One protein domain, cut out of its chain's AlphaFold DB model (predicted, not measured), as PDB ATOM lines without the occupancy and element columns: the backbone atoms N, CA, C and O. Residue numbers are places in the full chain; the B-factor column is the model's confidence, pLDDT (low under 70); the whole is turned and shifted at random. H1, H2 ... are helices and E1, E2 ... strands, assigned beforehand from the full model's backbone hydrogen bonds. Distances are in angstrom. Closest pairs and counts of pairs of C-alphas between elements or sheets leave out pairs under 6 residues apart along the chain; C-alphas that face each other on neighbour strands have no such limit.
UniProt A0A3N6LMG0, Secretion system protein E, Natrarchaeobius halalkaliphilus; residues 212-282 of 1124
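What this domain is: This is residues 212 to 282 of the 1124 residues of the protein "Secretion system protein E" of Natrarchaeobius halalkaliphilus (UniProt A0A3N6LMG0). A strongly twisted sheet of three strands makes a wall, with the seven-residue helix H2 across one face, over E3, and the other face bare of helices. Short H1 and the long link of residues 223 to 234 lie toward one end of the length, and short H3 lies toward the other. The printed part has 71 residues with three named helices and then three named strands, in the order H1 H2 H3 E1 E2 E3; the sheet order is E1 - E2 - E3, antiparallel, and the class is mixed. The whole is compact, with a radius of gyration of the C-alphas of 12.2 A, yet elongated, spanning 40 by 22 by 19 A.

Where its parts are: H1 is residues 219 to 222, beginning at C-alpha (8.829, 2.431, 39.497). H2 is residues 235 to 241, 9.9 A long, and H3 is residues 244 to 247. E1, residues 250 to 259, spans 23.4 A and bends by 72 degrees at residue 253. E2, residues 263 to 270, spans 21.7 A. E3, residues 275 to 281, spans 18.9 A and ends at C-alpha (-0.347, -7.661, 42.911).

How they stand to each other: E1, E2 and E3 form a meander, each strand the antiparallel neighbour of the one before. The hairpin E1 and E2 has N 253 and O 267 at 2.8 A; the hairpin E2 and E3 has N 279 and O 266 at 2.9 A. H2 is on the sheet at a height of 9.2 A and runs across the strands, at 64 degrees to E3 on the local plane; the closest C-alphas, Leu 238 and Ile 281, are 5.8 A apart. H1 and H3 are not on the sheet. H1 is close to H2 but not clearly touching, the C-alphas of Glu 219 and Arg 235 being closest at 7.6 A. In H2 every O i to N i+4 pair is within hydrogen-bond range; H1 and H3 are too short for one.

The domain as a whole: The C-alphas farthest apart, of Asp 227 and Glu 273, are 40.3 A apart. The printed part has no cut. The link H1 to H2 is long; the others are tight. The model's mean pLDDT over the printed part is 87.0, and residues 226 to 229 are under 70.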
ATOM      1  N   ASN A 212      -3.510   5.129  37.647       82.88
ATOM      2  CA  ASN A 212      -3.012   6.397  38.187       82.88
ATOM      3  C   ASN A 212      -2.109   6.127  39.409       82.88
ATOM      4  O   ASN A 212      -2.578   6.018  40.544       82.88
ATOM      5  N   VAL A 213      -0.819   5.949  39.117       83.25
ATOM      6  CA  VAL A 213       0.288   5.717  40.060       83.25
ATOM      7  C   VAL A 213       0.797   7.047  40.644       83.25
ATOM      8  O   VAL A 213       0.567   8.110  40.070       83.25
ATOM      9  N   GLN A 214       1.480   6.987  41.789       81.19
ATOM     10  CA  GLN A 214       2.158   8.124  42.420       81.19
ATOM     11  C   GLN A 214       3.388   8.598  41.629       81.19
ATOM     12  O   GLN A 214       4.204   7.790  41.197       81.19
ATOM     13  N   GLU A 215       3.534   9.915  41.457       72.31
ATOM     14  CA  GLU A 215       4.666  10.533  40.739       72.31
ATOM     15  C   GLU A 215       5.974  10.527  41.552       72.31
ATOM     16  O   GLU A 215       7.052  10.696  40.990       72.31
ATOM     17  N   ASP A 216       5.881  10.351  42.873       77.12
ATOM     18  CA  ASP A 216       6.992  10.347  43.828       77.12
ATOM     19  C   ASP A 216       7.599   8.954  44.091       77.12
ATOM     20  O   ASP A 216       8.624   8.854  44.765       77.12
ATOM     21  N   VAL A 217       7.025   7.892  43.511       77.44
ATOM     22  CA  VAL A 217       7.580   6.529  43.536       77.44
ATOM     23  C   VAL A 217       8.312   6.249  42.222       77.44
ATOM     24  O   VAL A 217       7.682   6.144  41.169       77.44
ATOM     25  N   ASP A 218       9.634   6.061  42.270       82.62
ATOM     26  CA  ASP A 218      10.381   5.548  41.116       82.62
ATOM     27  C   ASP A 218      10.016   4.069  40.890       82.62
ATOM     28  O   ASP A 218      10.346   3.185  41.686       82.62
ATOM     29  N   GLU A 219       9.270   3.791  39.818       78.81
ATOM     30  CA  GLU A 219       8.829   2.431  39.497       78.81
ATOM     31  C   GLU A 219       9.960   1.521  39.005       78.81
ATOM     32  O   GLU A 219       9.903   0.315  39.264       78.81
ATOM     33  N   ASP A 220      10.962   2.067  38.307       78.81
ATOM     34  CA  ASP A 220      12.099   1.284  37.813       78.81
ATOM     35  C   ASP A 220      12.998   0.879  39.004       78.81
ATOM     36  O   ASP A 220      13.494  -0.248  39.034       78.81
ATOM     37  N   GLU A 221      13.127   1.729  40.036       82.38
ATOM     38  CA  GLU A 221      13.746   1.365  41.323       82.38
ATOM     39  C   GLU A 221      12.873   0.379  42.124       82.38
ATOM     40  O   GLU A 221      13.362  -0.674  42.547       82.38
ATOM     41  N   PHE A 222      11.574   0.651  42.307       83.88
ATOM     42  CA  PHE A 222      10.687  -0.190  43.128       83.88
ATOM     43  C   PHE A 222      10.609  -1.643  42.627       83.88
ATOM     44  O   PHE A 222      10.605  -2.581  43.438       83.88
ATOM     45  N   PHE A 223      10.560  -1.832  41.303       84.50
ATOM     46  CA  PHE A 223      10.547  -3.139  40.640       84.50
ATOM     47  C   PHE A 223      11.952  -3.681  40.305       84.50
ATOM     48  O   PHE A 223      12.084  -4.581  39.472       84.50
ATOM     49  N   SER A 224      13.002  -3.193  40.975       79.88
ATOM     50  CA  SER A 224      14.357  -3.762  40.914       79.88
ATOM     51  C   SER A 224      14.689  -4.668  42.114       79.88
ATOM     52  O   SER A 224      14.159  -4.515  43.223       79.88
ATOM     53  N   THR A 225      15.562  -5.654  41.904       74.19
ATOM     54  CA  THR A 225      16.281  -6.382  42.962       74.19
ATOM     55  C   THR A 225      17.469  -5.559  43.466       74.19
ATOM     56  O   THR A 225      17.838  -4.561  42.853       74.19
ATOM     57  N   VAL A 226      18.103  -5.986  44.566       66.44
ATOM     58  CA  VAL A 226      19.301  -5.320  45.126       66.44
ATOM     59  C   VAL A 226      20.422  -5.189  44.079       66.44
ATOM     60  O   VAL A 226      21.129  -4.187  44.042       66.44
ATOM     61  N   ASP A 227      20.525  -6.165  43.177       59.25
ATOM     62  CA  ASP A 227      21.515  -6.243  42.095       59.25
ATOM     63  C   ASP A 227      21.076  -5.537  40.792       59.25
ATOM     64  O   ASP A 227      21.774  -5.605  39.780       59.25
ATOM     65  N   GLY A 228      19.917  -4.866  40.793       64.69
ATOM     66  CA  GLY A 228      19.409  -4.077  39.665       64.69
ATOM     67  C   GLY A 228      18.694  -4.862  38.555       64.69
ATOM     68  O   GLY A 228      18.460  -4.307  37.481       64.69
ATOM     69  N   ALA A 229      18.334  -6.130  38.776       67.88
ATOM     70  CA  ALA A 229      17.506  -6.909  37.847       67.88
ATOM     71  C   ALA A 229      16.004  -6.680  38.110       67.88
ATOM     72  O   ALA A 229      15.613  -6.363  39.229       67.88
ATOM     73  N   THR A 230      15.131  -6.862  37.114       72.44
ATOM     74  CA  THR A 230      13.678  -6.674  37.310       72.44
ATOM     75  C   THR A 230      13.065  -7.779  38.182       72.44
ATOM     76  O   THR A 230      13.341  -8.966  37.991       72.44
ATOM     77  N   THR A 231      12.183  -7.408  39.112       81.94
ATOM     78  CA  THR A 231      11.441  -8.339  39.975       81.94
ATOM     79  C   THR A 231      10.418  -9.191  39.209       81.94
ATOM     80  O   THR A 231       9.910  -8.809  38.155       81.94
ATOM     81  N   VAL A 232      10.078 -10.365  39.760       83.81
ATOM     82  CA  VAL A 232       9.142 -11.326  39.139       83.81
ATOM     83  C   VAL A 232       7.728 -10.743  39.005       83.81
ATOM     84  O   VAL A 232       7.043 -11.030  38.028       83.81
ATOM     85  N   THR A 233       7.311  -9.896  39.947       88.06
ATOM     86  CA  THR A 233       6.151  -8.996  39.799       88.06
ATOM     87  C   THR A 233       6.637  -7.640  39.313       88.06
ATOM     88  O   THR A 233       7.600  -7.116  39.870       88.06
ATOM     89  N   ASN A 234       5.989  -7.058  38.307       86.12
ATOM     90  CA  ASN A 234       6.392  -5.776  37.718       86.12
ATOM     91  C   ASN A 234       5.171  -4.921  37.310       86.12
ATOM     92  O   ASN A 234       4.018  -5.323  37.501       86.12
ATOM     93  N   ARG A 235       5.416  -3.744  36.714       83.88
ATOM     94  CA  ARG A 235       4.377  -2.800  36.260       83.88
ATOM     95  C   ARG A 235       3.298  -3.448  35.377       83.88
ATOM     96  O   ARG A 235       2.129  -3.090  35.495       83.88
ATOM     97  N   TYR A 236       3.634  -4.429  34.534       83.50
ATOM     98  CA  TYR A 236       2.634  -5.125  33.714       83.50
ATOM     99  C   TYR A 236       1.620  -5.890  34.574       83.50
ATOM    100  O   TYR A 236       0.429  -5.885  34.270       83.50
ATOM    101  N   ASP A 237       2.065  -6.528  35.657       89.00
ATOM    102  CA  ASP A 237       1.191  -7.298  36.545       89.00
ATOM    103  C   ASP A 237       0.257  -6.374  37.346       89.00
ATOM    104  O   ASP A 237      -0.937  -6.661  37.457       89.00
ATOM    105  N   LEU A 238       0.752  -5.209  37.789       88.56
ATOM    106  CA  LEU A 238      -0.064  -4.120  38.352       88.56
ATOM    107  C   LEU A 238      -1.157  -3.674  37.368       88.56
ATOM    108  O   LEU A 238      -2.347  -3.648  37.697       88.56
ATOM    109  N   GLU A 239      -0.764  -3.402  36.124       87.69
ATOM    110  CA  GLU A 239      -1.664  -2.983  35.047       87.69
ATOM    111  C   GLU A 239      -2.661  -4.077  34.614       87.69
ATOM    112  O   GLU A 239      -3.671  -3.773  33.970       87.69
ATOM    113  N   LYS A 240      -2.425  -5.345  34.970       89.19
ATOM    114  CA  LYS A 240      -3.376  -6.453  34.776       89.19
ATOM    115  C   LYS A 240      -4.261  -6.715  35.992       89.19
ATOM    116  O   LYS A 240      -5.403  -7.143  35.812       89.19
ATOM    117  N   ALA A 241      -3.778  -6.445  37.202       90.50
ATOM    118  CA  ALA A 241      -4.526  -6.630  38.442       90.50
ATOM    119  C   ALA A 241      -5.706  -5.649  38.583       90.50
ATOM    120  O   ALA A 241      -6.704  -5.984  39.227       90.50
ATOM    121  N   VAL A 242      -5.625  -4.460  37.968       91.38
ATOM    122  CA  VAL A 242      -6.701  -3.454  37.969       91.38
ATOM    123  C   VAL A 242      -7.561  -3.547  36.691       91.38
ATOM    124  O   VAL A 242      -7.078  -3.246  35.598       91.38
ATOM    125  N   PRO A 243      -8.860  -3.909  36.786       90.38
ATOM    126  CA  PRO A 243      -9.787  -3.898  35.649       90.38
ATOM    127  C   PRO A 243      -9.890  -2.531  34.956       90.38
ATOM    128  O   PRO A 243     -10.028  -1.517  35.636       90.38
ATOM    129  N   PHE A 244      -9.939  -2.507  33.616       87.00
ATOM    130  CA  PHE A 244     -10.031  -1.276  32.806       87.00
ATOM    131  C   PHE A 244     -11.094  -0.279  33.297       87.00
ATOM    132  O   PHE A 244     -10.791   0.893  33.481       87.00
ATOM    133  N   GLU A 245     -12.312  -0.744  33.608       87.31
ATOM    134  CA  GLU A 245     -13.404   0.117  34.100       87.31
ATOM    135  C   GLU A 245     -13.082   0.876  35.402       87.31
ATOM    136  O   GLU A 245     -13.812   1.807  35.745       87.31
ATOM    137  N   LYS A 246     -12.048   0.461  36.147       89.19
ATOM    138  CA  LYS A 246     -11.627   1.047  37.428       89.19
ATOM    139  C   LYS A 246     -10.478   2.047  37.299       89.19
ATOM    140  O   LYS A 246     -10.440   2.988  38.083       89.19
ATOM    141  N   LYS A 247      -9.580   1.873  36.321       89.38
ATOM    142  CA  LYS A 247      -8.321   2.637  36.202       89.38
ATOM    143  C   LYS A 247      -8.532   4.152  36.222       89.38
ATOM    144  O   LYS A 247      -7.946   4.839  37.049       89.38
ATOM    145  N   THR A 248      -9.495   4.625  35.432       87.62
ATOM    146  CA  THR A 248      -9.902   6.037  35.287       87.62
ATOM    147  C   THR A 248     -10.386   6.735  36.567       87.62
ATOM    148  O   THR A 248     -10.672   7.928  36.537       87.62
ATOM    149  N   HIS A 249     -10.551   6.015  37.679       88.31
ATOM    150  CA  HIS A 249     -10.970   6.580  38.966       88.31
ATOM    151  C   HIS A 249     -10.315   5.892  40.174       88.31
ATOM    152  O   HIS A 249     -10.840   5.981  41.287       88.31
ATOM    153  N   PHE A 250      -9.210   5.175  39.956       92.88
ATOM    154  CA  PHE A 250      -8.405   4.524  40.986       92.88
ATOM    155  C   PHE A 250      -7.065   5.248  41.072       92.88
ATOM    156  O   PHE A 250      -6.265   5.139  40.147       92.88
ATOM    157  N   ARG A 251      -6.830   5.964  42.175       91.81
ATOM    158  CA  ARG A 251      -5.552   6.639  42.447       91.81
ATOM    159  C   ARG A 251      -4.780   5.924  43.534       91.81
ATOM    160  O   ARG A 251      -5.370   5.498  44.529       91.81
ATOM    161  N   GLU A 252      -3.481   5.797  43.350       93.25
ATOM    162  CA  GLU A 252      -2.591   5.153  44.306       93.25
ATOM    163  C   GLU A 252      -2.386   6.016  45.567       93.25
ATOM    164  O   GLU A 252      -2.125   7.217  45.492       93.25
ATOM    165  N   ILE A 253      -2.562   5.404  46.742       92.12
ATOM    166  CA  ILE A 253      -2.320   6.015  48.061       92.12
ATOM    167  C   ILE A 253      -0.996   5.522  48.645       92.12
ATOM    168  O   ILE A 253      -0.314   6.277  49.330       92.12
ATOM    169  N   GLU A 254      -0.663   4.255  48.406       90.44
ATOM    170  CA  GLU A 254       0.497   3.588  48.987       90.44
ATOM    171  C   GLU A 254       0.813   2.309  48.201       90.44
ATOM    172  O   GLU A 254      -0.106   1.628  47.727       90.44
ATOM    173  N   ARG A 255       2.101   1.961  48.114       91.69
ATOM    174  CA  ARG A 255       2.619   0.729  47.514       91.69
ATOM    175  C   ARG A 255       3.778   0.193  48.353       91.69
ATOM    176  O   ARG A 255       4.748   0.907  48.582       91.69
ATOM    177  N   TYR A 256       3.717  -1.077  48.752       91.25
ATOM    178  CA  TYR A 256       4.804  -1.746  49.480       91.25
ATOM    179  C   TYR A 256       4.942  -3.222  49.092       91.25
ATOM    180  O   TYR A 256       3.998  -3.867  48.631       91.25
ATOM    181  N   TRP A 257       6.144  -3.775  49.255       91.19
ATOM    182  CA  TRP A 257       6.394  -5.208  49.081       91.19
ATOM    183  C   TRP A 257       5.878  -5.997  50.292       91.19
ATOM    184  O   TRP A 257       5.980  -5.527  51.417       91.19
ATOM    185  N   VAL A 258       5.352  -7.207  50.063       90.38
ATOM    186  CA  VAL A 258       4.959  -8.143  51.143       90.38
ATOM    187  C   VAL A 258       5.645  -9.503  51.018       90.38
ATOM    188  O   VAL A 258       5.845 -10.196  52.006       90.38
ATOM    189  N   ASN A 259       6.042  -9.889  49.807       88.75
ATOM    190  CA  ASN A 259       6.851 -11.074  49.536       88.75
ATOM    191  C   ASN A 259       7.706 -10.766  48.296       88.75
ATOM    192  O   ASN A 259       7.359 -11.160  47.184       88.75
ATOM    193  N   LYS A 260       8.758  -9.948  48.440       86.81
ATOM    194  CA  LYS A 260       9.633  -9.570  47.312       86.81
ATOM    195  C   LYS A 260      10.405 -10.816  46.836       86.81
ATOM    196  O   LYS A 260      10.902 -11.550  47.682       86.81
ATOM    197  N   PRO A 261      10.529 -11.093  45.522       88.62
ATOM    198  CA  PRO A 261      10.060 -10.335  44.351       88.62
ATOM    199  C   PRO A 261       8.681 -10.766  43.781       88.62
ATOM    200  O   PRO A 261       8.360 -10.430  42.638       88.62
ATOM    201  N   TYR A 262       7.879 -11.536  44.522       90.12
ATOM    202  CA  TYR A 262       6.681 -12.245  44.039       90.12
ATOM    203  C   TYR A 262       5.316 -11.626  44.384       90.12
ATOM    204  O   TYR A 262       4.331 -12.006  43.758       90.12
ATOM    205  N   ALA A 263       5.220 -10.740  45.378       93.06
ATOM    206  CA  ALA A 263       3.979 -10.031  45.684       93.06
ATOM    207  C   ALA A 263       4.217  -8.679  46.369       93.06
ATOM    208  O   ALA A 263       4.952  -8.577  47.360       93.06
ATOM    209  N   CYS A 264       3.522  -7.657  45.874       93.94
ATOM    210  CA  CYS A 264       3.382  -6.350  46.511       93.94
ATOM    211  C   CYS A 264       1.898  -6.013  46.721       93.94
ATOM    212  O   CYS A 264       1.007  -6.632  46.132       93.94
ATOM    213  N   VAL A 265       1.632  -5.049  47.594       95.31
ATOM    214  CA  VAL A 265       0.299  -4.514  47.872       95.31
ATOM    215  C   VAL A 265       0.238  -3.082  47.365       95.31
ATOM    216  O   VAL A 265       1.183  -2.315  47.547       95.31
ATOM    217  N   VAL A 266      -0.888  -2.727  46.747       94.94
ATOM    218  CA  VAL A 266      -1.226  -1.347  46.389       94.94
ATOM    219  C   VAL A 266      -2.568  -0.971  47.003       94.94
ATOM    220  O   VAL A 266      -3.560  -1.700  46.889       94.94
ATOM    221  N   ILE A 267      -2.601   0.185  47.658       95.62
ATOM    222  CA  ILE A 267      -3.792   0.747  48.286       95.62
ATOM    223  C   ILE A 267      -4.340   1.840  47.373       95.62
ATOM    224  O   ILE A 267      -3.706   2.873  47.180       95.62
ATOM    225  N   PHE A 268      -5.537   1.635  46.827       95.44
ATOM    226  CA  PHE A 268      -6.177   2.586  45.915       95.44
ATOM    227  C   PHE A 268      -7.291   3.379  46.593       95.44
ATOM    228  O   PHE A 268      -8.134   2.802  47.286       95.44
ATOM    229  N   HIS A 269      -7.378   4.680  46.316       94.88
ATOM    230  CA  HIS A 269      -8.597   5.464  46.516       94.88
ATOM    231  C   HIS A 269      -9.463   5.358  45.262       94.88
ATOM    232  O   HIS A 269      -9.040   5.736  44.170       94.88
ATOM    233  N   SER A 270     -10.685   4.850  45.416       94.12
ATOM    234  CA  SER A 270     -11.704   4.915  44.368       94.12
ATOM    235  C   SER A 270     -12.421   6.259  44.464       94.12
ATOM    236  O   SER A 270     -13.262   6.430  45.343       94.12
ATOM    237  N   GLU A 271     -12.148   7.208  43.567       92.19
ATOM    238  CA  GLU A 271     -12.806   8.530  43.583       92.19
ATOM    239  C   GLU A 271     -14.324   8.436  43.358       92.19
ATOM    240  O   GLU A 271     -15.106   9.233  43.876       92.19
ATOM    241  N   LYS A 272     -14.751   7.422  42.598       91.50
ATOM    242  CA  LYS A 272     -16.152   7.147  42.248       91.50
ATOM    243  C   LYS A 272     -16.976   6.629  43.427       91.50
ATOM    244  O   LYS A 272     -18.171   6.910  43.505       91.50
ATOM    245  N   GLU A 273     -16.359   5.838  44.301       89.94
ATOM    246  CA  GLU A 273     -17.011   5.227  45.471       89.94
ATOM    247  C   GLU A 273     -16.648   5.959  46.777       89.94
ATOM    248  O   GLU A 273     -17.354   5.832  47.771       89.94
ATOM    249  N   ASN A 274     -15.590   6.776  46.748       90.75
ATOM    250  CA  ASN A 274     -14.934   7.433  47.878       90.75
ATOM    251  C   ASN A 274     -14.506   6.458  48.994       90.75
ATOM    252  O   ASN A 274     -14.679   6.725  50.183       90.75
ATOM    253  N   GLU A 275     -13.928   5.324  48.598       92.81
ATOM    254  CA  GLU A 275     -13.488   4.244  49.490       92.81
ATOM    255  C   GLU A 275     -12.054   3.805  49.162       92.81
ATOM    256  O   GLU A 275     -11.649   3.822  47.996       92.81
ATOM    257  N   LYS A 276     -11.301   3.368  50.183       95.00
ATOM    258  CA  LYS A 276      -9.997   2.711  50.005       95.00
ATOM    259  C   LYS A 276     -10.188   1.233  49.638       95.00
ATOM    260  O   LYS A 276     -11.075   0.574  50.182       95.00
ATOM    261  N   LYS A 277      -9.368   0.708  48.726       95.62
ATOM    262  CA  LYS A 277      -9.396  -0.689  48.254       95.62
ATOM    263  C   LYS A 277      -7.990  -1.285  48.307       95.62
ATOM    264  O   LYS A 277      -7.026  -0.599  47.984       95.62
ATOM    265  N   TYR A 278      -7.894  -2.560  48.663       97.31
ATOM    266  CA  TYR A 278      -6.636  -3.291  48.835       97.31
ATOM    267  C   TYR A 278      -6.379  -4.186  47.617       97.31
ATOM    268  O   TYR A 278      -7.229  -5.006  47.271       97.31
ATOM    269  N   TYR A 279      -5.257  -4.030  46.921       96.88
ATOM    270  CA  TYR A 279      -4.928  -4.864  45.762       96.88
ATOM    271  C   TYR A 279      -3.620  -5.602  46.014       96.88
ATOM    272  O   TYR A 279      -2.558  -4.989  46.045       96.88
ATOM    273  N   VAL A 280      -3.705  -6.927  46.153       96.56
ATOM    274  CA  VAL A 280      -2.528  -7.796  46.050       96.56
ATOM    275  C   VAL A 280      -2.154  -7.877  44.575       96.56
ATOM    276  O   VAL A 280      -3.001  -8.214  43.741       96.56
ATOM    277  N   ILE A 281      -0.908  -7.560  44.254       95.12
ATOM    278  CA  ILE A 281      -0.347  -7.661  42.911       95.12
ATOM    279  C   ILE A 281       0.560  -8.889  42.882       95.12
ATOM    280  O   ILE A 281       1.469  -9.017  43.699       95.12
ATOM    281  N   GLU A 282       0.296  -9.798  41.946       93.75
ATOM    282  CA  GLU A 282       1.012 -11.064  41.775       93.75
ATOM    283  C   GLU A 282       1.265 -11.319  40.274       93.75
ATOM    284  O   GLU A 282       0.480 -10.848  39.446       93.75
TER     285      GLU A 282